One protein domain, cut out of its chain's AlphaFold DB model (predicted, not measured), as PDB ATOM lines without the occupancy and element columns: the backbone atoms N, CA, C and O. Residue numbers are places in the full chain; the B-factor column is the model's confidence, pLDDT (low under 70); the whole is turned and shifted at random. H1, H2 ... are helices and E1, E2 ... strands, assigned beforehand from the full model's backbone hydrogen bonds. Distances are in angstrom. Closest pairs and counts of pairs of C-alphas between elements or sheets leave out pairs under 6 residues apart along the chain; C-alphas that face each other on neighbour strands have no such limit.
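Overview. This is residues 13 to 92 of the 301 residues of an uncharacterized protein of Streptomyces viridochromogenes (UniProt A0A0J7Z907). Two parallel strands, E1 and E2, lie side by side as a narrow ribbon; H2 lies over one face of it, with H1 off the edge at E1, and the long helix H3 crosses the end where both strands finish. Residues 85 to 92, of which 85 to 90 belong to H3, stand free and stick out from the rest. The printed part has 80 residues with three named helices and two named strands, in the order H1, E1, H2, E2, H3; the sheet's order is E1, E2, and the class is mixed, helices and strands. The whole is only just loose, close to compact, with a radius of gyration of the C-alphas of 14.2 A and spans of 37 by 33 by 19 A.

Arrangement. Start at H1, residues 13 to 22, and look on to H2, residues 47 to 54: they only just touch, with 3 pairs of C-alphas within 8 A, the closest being those of Glu 13 and Cys 47 at 6.3 A. They run the same way at a shallow tilt of 32 degrees. E1, residues 32 to 37, and E2, residues 59 to 64, are parallel neighbours, their directions 14 degrees apart. Within hydrogen-bond range you find N 33 and O 59 at 2.9 A, and N 61 and O 33 at 3.0 A. E1, H2 and E2 form a strand-helix-strand unit, two parallel neighbour strands with a helix between them along the chain, and its crossover is right-handed. Last comes H3, residues 70 to 90: its closest C-alphas to E2 are those of Gly 76 and Ala 64, 5.5 A apart, and to E1 those of Leu 80 and Leu 37, 6.3 A apart. H3 is apart from H1 and from H2, and H1 is apart from E2. In H1, H2 and H3 every O i to N i+4 pair is within hydrogen-bond range.

Along the chain. Find C-alpha 13 at (-30.040, -0.227, 23.639); from there H1 runs 14.1 A to C-alpha 22. E1 begins at C-alpha 32, at (-33.598, 9.894, 18.638), and is 15.0 A long. H2 covers 10.3 A from residue 47 to 54, and E2 covers 16.0 A from 59 to 64. H3 runs 30.3 A from C-alpha 70 to C-alpha 90, at (-54.824, 3.506, 31.828).

Size, cuts and confidence. Look at Asn 24 and Ala 71 for the two C-alphas farthest apart, 39.2 A. The printed part has no cut. The links H2 to E2 and E2 to H3 are tight, H1 to E1 and E1 to H2 are short, and no link is long. Mean pLDDT of the printed part is 94.1, and no printed residue is under 70.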
ATOM      1  N   GLU A  13     -30.836  -1.137  24.458       97.62
ATOM      2  CA  GLU A  13     -30.040  -0.227  23.639       97.62
ATOM      3  C   GLU A  13     -29.006  -0.987  22.805       97.62
ATOM      4  O   GLU A  13     -28.849  -0.708  21.618       97.62
ATOM      5  N   TRP A  14     -28.379  -2.024  23.372       96.94
ATOM      6  CA  TRP A  14     -27.517  -2.937  22.618       96.94
ATOM      7  C   TRP A  14     -28.307  -3.783  21.617       96.94
ATOM      8  O   TRP A  14     -27.836  -4.012  20.501       96.94
ATOM      9  N   GLN A  15     -29.526  -4.213  21.968       96.50
ATOM     10  CA  GLN A  15     -30.403  -4.916  21.025       96.50
ATOM     11  C   GLN A  15     -30.735  -4.029  19.810       96.50
ATOM     12  O   GLN A  15     -30.610  -4.483  18.672       96.50
ATOM     13  N   ILE A  16     -31.107  -2.764  20.046       97.19
ATOM     14  CA  ILE A  16     -31.380  -1.774  18.991       97.19
ATOM     15  C   ILE A  16     -30.121  -1.516  18.164       97.19
ATOM     16  O   ILE A  16     -30.195  -1.516  16.938       97.19
ATOM     17  N   PHE A  17     -28.959  -1.351  18.802       96.62
ATOM     18  CA  PHE A  17     -27.690  -1.158  18.098       96.62
ATOM     19  C   PHE A  17     -27.400  -2.279  17.098       96.62
ATOM     20  O   PHE A  17     -27.137  -2.015  15.921       96.62
ATOM     21  N   HIS A  18     -27.502  -3.533  17.535       96.12
ATOM     22  CA  HIS A  18     -27.267  -4.673  16.656       96.12
ATOM     23  C   HIS A  18     -28.313  -4.794  15.544       96.12
ATOM     24  O   HIS A  18     -27.958  -5.132  14.415       96.12
ATOM     25  N   GLU A  19     -29.580  -4.491  15.826       96.88
ATOM     26  CA  GLU A  19     -30.648  -4.548  14.827       96.88
ATOM     27  C   GLU A  19     -30.494  -3.468  13.753       96.88
ATOM     28  O   GLU A  19     -30.539  -3.781  12.564       96.88
ATOM     29  N   LEU A  20     -30.237  -2.216  14.146       97.12
ATOM     30  CA  LEU A  20     -29.987  -1.120  13.207       97.12
ATOM     31  C   LEU A  20     -28.777  -1.415  12.319       97.12
ATOM     32  O   LEU A  20     -28.845  -1.229  11.102       97.12
ATOM     33  N   ARG A  21     -27.703  -1.964  12.899       96.19
ATOM     34  CA  ARG A  21     -26.536  -2.416  12.134       96.19
ATOM     35  C   ARG A  21     -26.896  -3.534  11.153       96.19
ATOM     36  O   ARG A  21     -26.464  -3.487  10.006       96.19
ATOM     37  N   GLY A  22     -27.704  -4.511  11.569       97.25
ATOM     38  CA  GLY A  22     -28.201  -5.578  10.694       97.25
ATOM     39  C   GLY A  22     -29.091  -5.069   9.552       97.25
ATOM     40  O   GLY A  22     -29.098  -5.649   8.469       97.25
ATOM     41  N   MET A  23     -29.789  -3.952   9.766       97.44
ATOM     42  CA  MET A  23     -30.581  -3.246   8.754       97.44
ATOM     43  C   MET A  23     -29.747  -2.299   7.872       97.44
ATOM     44  O   MET A  23     -30.308  -1.644   6.997       97.44
ATOM     45  N   ASN A  24     -28.426  -2.225   8.079       97.12
ATOM     46  CA  ASN A  24     -27.523  -1.267   7.435       97.12
ATOM     47  C   ASN A  24     -27.939   0.201   7.631       97.12
ATOM     48  O   ASN A  24     -27.696   1.025   6.751       97.12
ATOM     49  N   VAL A  25     -28.565   0.538   8.764       97.00
ATOM     50  CA  VAL A  25     -28.861   1.930   9.118       97.00
ATOM     51  C   VAL A  25     -27.551   2.609   9.534       97.00
ATOM     52  O   VAL A  25     -26.925   2.164  10.503       97.00
ATOM     53  N   PRO A  26     -27.108   3.661   8.825       96.00
ATOM     54  CA  PRO A  26     -25.921   4.415   9.202       96.00
ATOM     55  C   PRO A  26     -26.082   5.066  10.587       96.00
ATOM     56  O   PRO A  26     -27.177   5.543  10.905       96.00
ATOM     57  N   PRO A  27     -25.030   5.116  11.428       94.75
ATOM     58  CA  PRO A  27     -25.156   5.649  12.783       94.75
ATOM     59  C   PRO A  27     -25.602   7.115  12.837       94.75
ATOM     60  O   PRO A  27     -26.334   7.481  13.750       94.75
ATOM     61  N   ASP A  28     -25.235   7.927  11.840       95.06
ATOM     62  CA  ASP A  28     -25.628   9.334  11.673       95.06
ATOM     63  C   ASP A  28     -27.124   9.523  11.349       95.06
ATOM     64  O   ASP A  28     -27.664  10.616  11.516       95.06
ATOM     65  N   GLN A  29     -27.817   8.454  10.943       96.25
ATOM     66  CA  GLN A  29     -29.262   8.458  10.688       96.25
ATOM     67  C   GLN A  29     -30.100   8.092  11.919       96.25
ATOM     68  O   GLN A  29     -31.331   8.139  11.867       96.25
ATOM     69  N   VAL A  30     -29.466   7.748  13.041       97.00
ATOM     70  CA  VAL A  30     -30.172   7.584  14.313       97.00
ATOM     71  C   VAL A  30     -30.401   8.967  14.915       97.00
ATOM     72  O   VAL A  30     -29.467   9.625  15.361       97.00
ATOM     73  N   LEU A  31     -31.648   9.438  14.880       96.88
ATOM     74  CA  LEU A  31     -31.994  10.808  15.281       96.88
ATOM     75  C   LEU A  31     -32.415  10.921  16.748       96.88
ATOM     76  O   LEU A  31     -32.213  11.959  17.373       96.88
ATOM     77  N   GLU A  32     -33.022   9.871  17.298       97.31
ATOM     78  CA  GLU A  32     -33.598   9.894  18.638       97.31
ATOM     79  C   GLU A  32     -33.625   8.495  19.253       97.31
ATOM     80  O   GLU A  32     -33.926   7.510  18.575       97.31
ATOM     81  N   LEU A  33     -33.351   8.436  20.555       97.75
ATOM     82  CA  LEU A  33     -33.551   7.263  21.392       97.75
ATOM     83  C   LEU A  33     -34.324   7.685  22.642       97.75
ATOM     84  O   LEU A  33     -33.913   8.583  23.379       97.75
ATOM     85  N   HIS A  34     -35.444   7.013  22.875       97.75
ATOM     86  CA  HIS A  34     -36.266   7.198  24.060       97.75
ATOM     87  C   HIS A  34     -36.288   5.903  24.873       97.75
ATOM     88  O   HIS A  34     -36.584   4.841  24.317       97.75
ATOM     89  N   THR A  35     -35.986   5.988  26.166       96.50
ATOM     90  CA  THR A  35     -36.003   4.849  27.093       96.50
ATOM     91  C   THR A  35     -36.937   5.104  28.277       96.50
ATOM     92  O   THR A  35     -37.141   6.233  28.709       96.50
ATOM     93  N   GLU A  36     -37.533   4.056  28.846       94.88
ATOM     94  CA  GLU A  36     -38.349   4.222  30.063       94.88
ATOM     95  C   GLU A  36     -37.469   4.435  31.308       94.88
ATOM     96  O   GLU A  36     -37.843   5.151  32.231       94.88
ATOM     97  N   LEU A  37     -36.273   3.845  31.314       96.38
ATOM     98  CA  LEU A  37     -35.246   4.013  32.339       96.38
ATOM     99  C   LEU A  37     -33.991   4.577  31.673       96.38
ATOM    100  O   LEU A  37     -33.635   4.142  30.578       96.38
ATOM    101  N   GLU A  38     -33.344   5.553  32.300       97.88
ATOM    102  CA  GLU A  38     -32.086   6.129  31.821       97.88
ATOM    103  C   GLU A  38     -31.045   5.042  31.504       97.88
ATOM    104  O   GLU A  38     -30.819   4.121  32.292       97.88
ATOM    105  N   SER A  39     -30.411   5.156  30.333       97.44
ATOM    106  CA  SER A  39     -29.379   4.223  29.884       97.44
ATOM    107  C   SER A  39     -28.208   4.182  30.861       97.44
ATOM    108  O   SER A  39     -27.638   5.212  31.211       97.44
ATOM    109  N   CYS A  40     -27.814   2.983  31.282       96.44
ATOM    110  CA  CYS A  40     -26.867   2.837  32.381       96.44
ATOM    111  C   CYS A  40     -25.411   3.202  32.014       96.44
ATOM    112  O   CYS A  40     -24.962   3.043  30.873       96.44
ATOM    113  N   GLU A  41     -24.643   3.624  33.023       95.00
ATOM    114  CA  GLU A  41     -23.170   3.713  33.012       95.00
ATOM    115  C   GLU A  41     -22.551   2.669  33.965       95.00
ATOM    116  O   GLU A  41     -21.633   2.945  34.738       95.00
ATOM    117  N   LEU A  42     -23.090   1.449  33.931       96.31
ATOM    118  CA  LEU A  42     -22.789   0.379  34.882       96.31
ATOM    119  C   LEU A  42     -22.085  -0.807  34.205       96.31
ATOM    120  O   LEU A  42     -22.256  -1.015  32.997       96.31
ATOM    121  N   PRO A  43     -21.332  -1.623  34.970       96.69
ATOM    122  CA  PRO A  43     -20.823  -2.888  34.459       96.69
ATOM    123  C   PRO A  43     -21.964  -3.770  33.954       96.69
ATOM    124  O   PRO A  43     -23.081  -3.711  34.464       96.69
ATOM    125  N   GLY A  44     -21.677  -4.599  32.952       92.62
ATOM    126  CA  GLY A  44     -22.652  -5.524  32.374       92.62
ATOM    127  C   GLY A  44     -23.372  -4.999  31.140       92.62
ATOM    128  O   GLY A  44     -23.853  -5.828  30.382       92.62
ATOM    129  N   ALA A  45     -23.385  -3.684  30.887       84.06
ATOM    130  CA  ALA A  45     -23.601  -3.104  29.554       84.06
ATOM    131  C   ALA A  45     -23.683  -1.570  29.630       84.06
ATOM    132  O   ALA A  45     -24.783  -1.041  29.594       84.06
ATOM    133  N   TYR A  46     -22.550  -0.855  29.672       96.69
ATOM    134  CA  TYR A  46     -22.430   0.618  29.644       96.69
ATOM    135  C   TYR A  46     -23.163   1.295  28.454       96.69
ATOM    136  O   TYR A  46     -22.537   1.780  27.505       96.69
ATOM    137  N   CYS A  47     -24.496   1.324  28.487       97.62
ATOM    138  CA  CYS A  47     -25.369   1.739  27.395       97.62
ATOM    139  C   CYS A  47     -25.158   3.206  27.046       97.62
ATOM    140  O   CYS A  47     -24.986   3.522  25.873       97.62
ATOM    141  N   ALA A  48     -25.102   4.098  28.038       97.38
ATOM    142  CA  ALA A  48     -24.908   5.523  27.778       97.38
ATOM    143  C   ALA A  48     -23.563   5.804  27.088       97.38
ATOM    144  O   ALA A  48     -23.495   6.619  26.169       97.38
ATOM    145  N   ARG A  49     -22.500   5.071  27.454       96.06
ATOM    146  CA  ARG A  49     -21.215   5.141  26.749       96.06
ATOM    147  C   ARG A  49     -21.356   4.692  25.296       96.06
ATOM    148  O   ARG A  49     -20.952   5.434  24.406       96.06
ATOM    149  N   MET A  50     -21.936   3.513  25.068       97.06
ATOM    150  CA  MET A  50     -22.160   2.986  23.718       97.06
ATOM    151  C   MET A  50     -22.953   3.980  22.866       97.06
ATOM    152  O   MET A  50     -22.532   4.309  21.763       97.06
ATOM    153  N   ILE A  51     -24.038   4.537  23.403       97.50
ATOM    154  CA  ILE A  51     -24.871   5.527  22.717       97.50
ATOM    155  C   ILE A  51     -24.057   6.765  22.337       97.50
ATOM    156  O   ILE A  51     -24.126   7.190  21.190       97.50
ATOM    157  N   ARG A  52     -23.257   7.328  23.256       96.31
ATOM    158  CA  ARG A  52     -22.412   8.498  22.951       96.31
ATOM    159  C   ARG A  52     -21.391   8.208  21.850       96.31
ATOM    160  O   ARG A  52     -21.132   9.077  21.026       96.31
ATOM    161  N   GLU A  53     -20.805   7.013  21.849       95.25
ATOM    162  CA  GLU A  53     -19.798   6.617  20.858       95.25
ATOM    163  C   GLU A  53     -20.415   6.303  19.485       95.25
ATOM    164  O   GLU A  53     -19.806   6.602  18.461       95.25
ATOM    165  N   GLN A  54     -21.606   5.697  19.449       96.81
ATOM    166  CA  GLN A  54     -22.230   5.229  18.207       96.81
ATOM    167  C   GLN A  54     -23.202   6.246  17.602       96.81
ATOM    168  O   GLN A  54     -23.257   6.380  16.384       96.81
ATOM    169  N   TRP A  55     -23.956   6.976  18.423       97.06
ATOM    170  CA  TRP A  55     -25.008   7.906  17.996       97.06
ATOM    171  C   TRP A  55     -24.826   9.299  18.619       97.06
ATOM    172  O   TRP A  55     -25.724   9.790  19.309       97.06
ATOM    173  N   PRO A  56     -23.682   9.970  18.388       95.56
ATOM    174  CA  PRO A  56     -23.347  11.230  19.057       95.56
ATOM    175  C   PRO A  56     -24.338  12.371  18.774       95.56
ATOM    176  O   PRO A  56     -24.441  13.303  19.568       95.56
ATOM    177  N   GLN A  57     -25.066  12.317  17.654       95.62
ATOM    178  CA  GLN A  57     -26.071  13.311  17.267       95.62
ATOM    179  C   GLN A  57     -27.494  12.992  17.752       95.62
ATOM    180  O   GLN A  57     -28.380  13.837  17.611       95.62
ATOM    181  N   ALA A  58     -27.744  11.779  18.255       97.31
ATOM    182  CA  ALA A  58     -29.092  11.366  18.618       97.31
ATOM    183  C   ALA A  58     -29.585  12.123  19.855       97.31
ATOM    184  O   ALA A  58     -28.881  12.255  20.858       97.31
ATOM    185  N   ARG A  59     -30.839  12.582  19.817       97.88
ATOM    186  CA  ARG A  59     -31.511  13.124  20.998       97.88
ATOM    187  C   ARG A  59     -31.869  11.975  21.937       97.88
ATOM    188  O   ARG A  59     -32.671  11.117  21.577       97.88
ATOM    189  N   ILE A  60     -31.295  11.969  23.135       97.31
ATOM    190  CA  ILE A  60     -31.554  10.940  24.147       97.31
ATOM    191  C   ILE A  60     -32.540  11.484  25.172       97.31
ATOM    192  O   ILE A  60     -32.366  12.591  25.681       97.31
ATOM    193  N   THR A  61     -33.589  10.721  25.465       97.75
ATOM    194  CA  THR A  61     -34.560  11.055  26.513       97.75
ATOM    195  C   THR A  61     -34.917   9.814  27.315       97.75
ATOM    196  O   THR A  61     -34.975   8.718  26.759       97.75
ATOM    197  N   SER A  62     -35.185   9.992  28.606       97.06
ATOM    198  CA  SER A  62     -35.682   8.932  29.476       97.06
ATOM    199  C   SER A  62     -36.838   9.409  30.348       97.06
ATOM    200  O   SER A  62     -37.021  10.614  30.537       97.06
ATOM    201  N   ILE A  63     -37.639   8.467  30.851       95.50
ATOM    202  CA  ILE A  63     -38.745   8.765  31.773       95.50
ATOM    203  C   ILE A  63     -38.237   8.796  33.216       95.50
ATOM    204  O   ILE A  63     -38.376   9.812  33.892       95.50
ATOM    205  N   ALA A  64     -37.629   7.702  33.678       96.31
ATOM    206  CA  ALA A  64     -37.043   7.607  35.009       96.31
ATOM    207  C   ALA A  64     -35.514   7.796  34.955       96.31
ATOM    208  O   ALA A  64     -34.855   7.135  34.141       96.31
ATOM    209  N   PRO A  65     -34.917   8.647  35.815       96.69
ATOM    210  CA  PRO A  65     -33.473   8.643  36.028       96.69
ATOM    211  C   PRO A  65     -33.053   7.312  36.662       96.69
ATOM    212  O   PRO A  65     -33.811   6.740  37.444       96.69
ATOM    213  N   TYR A  66     -31.853   6.828  36.348       95.62
ATOM    214  CA  TYR A  66     -31.318   5.587  36.916       95.62
ATOM    215  C   TYR A  66     -30.107   5.860  37.804       95.62
ATOM    216  O   TYR A  66     -29.994   5.270  38.874       95.62
ATOM    217  N   GLY A  67     -29.254   6.808  37.410       93.38
ATOM    218  CA  GLY A  67     -28.093   7.209  38.196       93.38
ATOM    219  C   GLY A  67     -27.011   6.129  38.323       93.38
ATOM    220  O   GLY A  67     -27.009   5.107  37.633       93.38
ATOM    221  N   THR A  68     -26.025   6.402  39.179       91.94
ATOM    222  CA  THR A  68     -24.791   5.605  39.276       91.94
ATOM    223  C   THR A  68     -24.600   4.917  40.619       91.94
ATOM    224  O   THR A  68     -23.868   3.934  40.674       91.94
ATOM    225  N   ASP A  69     -25.242   5.395  41.686       96.00
ATOM    226  CA  ASP A  69     -25.183   4.798  43.027       96.00
ATOM    227  C   ASP A  69     -26.438   3.975  43.343       96.00
ATOM    228  O   ASP A  69     -27.503   4.176  42.757       96.00
ATOM    229  N   HIS A  70     -26.331   3.054  44.295       97.12
ATOM    230  CA  HIS A  70     -27.387   2.118  44.660       97.12
ATOM    231  C   HIS A  70     -28.704   2.808  45.020       97.12
ATOM    232  O   HIS A  70     -29.767   2.331  44.627       97.12
ATOM    233  N   ALA A  71     -28.672   3.937  45.734       97.44
ATOM    234  CA  ALA A  71     -29.902   4.625  46.119       97.44
ATOM    235  C   ALA A  71     -30.629   5.183  44.887       97.44
ATOM    236  O   ALA A  71     -31.833   4.964  44.737       97.44
ATOM    237  N   SER A  72     -29.891   5.836  43.983       97.44
ATOM    238  CA  SER A  72     -30.438   6.348  42.724       97.44
ATOM    239  C   SER A  72     -30.997   5.231  41.835       97.44
ATOM    240  O   SER A  72     -32.122   5.351  41.347       97.44
ATOM    241  N   ARG A  73     -30.294   4.093  41.733       97.00
ATOM    242  CA  ARG A  73     -30.729   2.942  40.926       97.00
ATOM    243  C   ARG A  73     -32.009   2.310  41.458       97.00
ATOM    244  O   ARG A  73     -32.935   2.051  40.688       97.00
ATOM    245  N   GLN A  74     -32.111   2.134  42.777       95.94
ATOM    246  CA  GLN A  74     -33.334   1.638  43.416       95.94
ATOM    247  C   GLN A  74     -34.512   2.600  43.216       95.94
ATOM    248  O   GLN A  74     -35.626   2.157  42.933       95.94
ATOM    249  N   GLN A  75     -34.278   3.912  43.312       96.69
ATOM    250  CA  GLN A  75     -35.309   4.913  43.046       96.69
ATOM    251  C   GLN A  75     -35.756   4.894  41.576       96.69
ATOM    252  O   GLN A  75     -36.958   4.929  41.307       96.69
ATOM    253  N   GLY A  76     -34.817   4.798  40.634       96.06
ATOM    254  CA  GLY A  76     -35.106   4.706  39.205       96.06
ATOM    255  C   GLY A  76     -35.961   3.492  38.857       96.06
ATOM    256  O   GLY A  76     -36.978   3.618  38.176       96.06
ATOM    257  N   MET A  77     -35.622   2.324  39.409       94.19
ATOM    258  CA  MET A  77     -36.418   1.108  39.237       94.19
ATOM    259  C   MET A  77     -37.825   1.228  39.828       94.19
ATOM    260  O   MET A  77     -38.790   0.785  39.206       94.19
ATOM    261  N   GLN A  78     -37.974   1.854  40.997       92.94
ATOM    262  CA  GLN A  78     -39.296   2.104  41.582       92.94
ATOM    263  C   GLN A  78     -40.151   3.007  40.686       92.94
ATOM    264  O   GLN A  78     -41.326   2.709  40.469       92.94
ATOM    265  N   GLN A  79     -39.568   4.072  40.129       94.88
ATOM    266  CA  GLN A  79     -40.266   4.966  39.201       94.88
ATOM    267  C   GLN A  79     -40.647   4.257  37.898       94.88
ATOM    268  O   GLN A  79     -41.780   4.399  37.444       94.88
ATOM    269  N   LEU A  80     -39.747   3.445  37.337       92.25
ATOM    270  CA  LEU A  80     -40.027   2.630  36.153       92.25
ATOM    271  C   LEU A  80     -41.228   1.703  36.381       92.25
ATOM    272  O   LEU A  80     -42.140   1.651  35.557       92.25
ATOM    273  N   LEU A  81     -41.234   0.972  37.499       89.12
ATOM    274  CA  LEU A  81     -42.303   0.027  37.819       89.12
ATOM    275  C   LEU A  81     -43.637   0.741  38.071       89.12
ATOM    276  O   LEU A  81     -44.675   0.256  37.620       89.12
ATOM    277  N   ALA A  82     -43.618   1.896  38.742       89.94
ATOM    278  CA  ALA A  82     -44.808   2.726  38.924       89.94
ATOM    279  C   ALA A  82     -45.367   3.199  37.573       89.94
ATOM    280  O   ALA A  82     -46.544   2.983  37.289       89.94
ATOM    281  N   HIS A  83     -44.505   3.737  36.704       88.38
ATOM    282  CA  HIS A  83     -44.883   4.198  35.371       88.38
ATOM    283  C   HIS A  83     -45.471   3.072  34.501       88.38
ATOM    284  O   HIS A  83     -46.502   3.245  33.852       88.38
ATOM    285  N   GLN A  84     -44.868   1.881  34.524       85.75
ATOM    286  CA  GLN A  84     -45.395   0.711  33.814       85.75
ATOM    287  C   GLN A  84     -46.746   0.247  34.375       85.75
ATOM    288  O   GLN A  84     -47.622  -0.166  33.612       85.75
ATOM    289  N   GLY A  85     -46.927   0.328  35.696       84.56
ATOM    290  CA  GLY A  85     -48.199   0.045  36.355       84.56
ATOM    291  C   GLY A  85     -49.304   1.009  35.922       84.56
ATOM    292  O   GLY A  85     -50.408   0.564  35.609       84.56
ATOM    293  N   GLU A  86     -48.999   2.304  35.838       85.75
ATOM    294  CA  GLU A  86     -49.918   3.325  35.328       85.75
ATOM    295  C   GLU A  86     -50.310   3.038  33.876       85.75
ATOM    296  O   GLU A  86     -51.499   2.935  33.584       85.75
ATOM    297  N   LEU A  87     -49.338   2.810  32.983       82.94
ATOM    298  CA  LEU A  87     -49.598   2.476  31.576       82.94
ATOM    299  C   LEU A  87     -50.483   1.232  31.412       82.94
ATOM    300  O   LEU A  87     -51.381   1.224  30.568       82.94
ATOM    301  N   HIS A  88     -50.262   0.190  32.218       79.75
ATOM    302  CA  HIS A  88     -51.101  -1.009  32.203       79.75
ATOM    303  C   HIS A  88     -52.555  -0.692  32.581       79.75
ATOM    304  O   HIS A  88     -53.473  -1.170  31.919       79.75
ATOM    305  N   GLN A  89     -52.763   0.134  33.611       79.50
ATOM    306  CA  GLN A  89     -54.097   0.484  34.105       79.50
ATOM    307  C   GLN A  89     -54.858   1.437  33.176       79.50
ATOM    308  O   GLN A  89     -56.076   1.323  33.064       79.50
ATOM    309  N   VAL A  90     -54.168   2.398  32.552       79.81
ATOM    310  CA  VAL A  90     -54.824   3.506  31.828       79.81
ATOM    311  C   VAL A  90     -54.863   3.328  30.313       79.81
ATOM    312  O   VAL A  90     -55.672   3.982  29.658       79.81
ATOM    313  N   ALA A  91     -53.999   2.484  29.745       73.19
ATOM    314  CA  ALA A  91     -53.846   2.347  28.296       73.19
ATOM    315  C   ALA A  91     -54.068   0.914  27.779       73.19
ATOM    316  O   ALA A  91     -53.652   0.616  26.659       73.19
ATOM    317  N   ASP A  92     -54.658   0.023  28.591       72.06
ATOM    318  CA  ASP A  92     -54.741  -1.428  28.328       72.06
ATOM    319  C   ASP A  92     -53.387  -2.013  27.869       72.06
ATOM    320  O   ASP A  92     -53.303  -2.942  27.058       72.06
TER     321      ASP A  92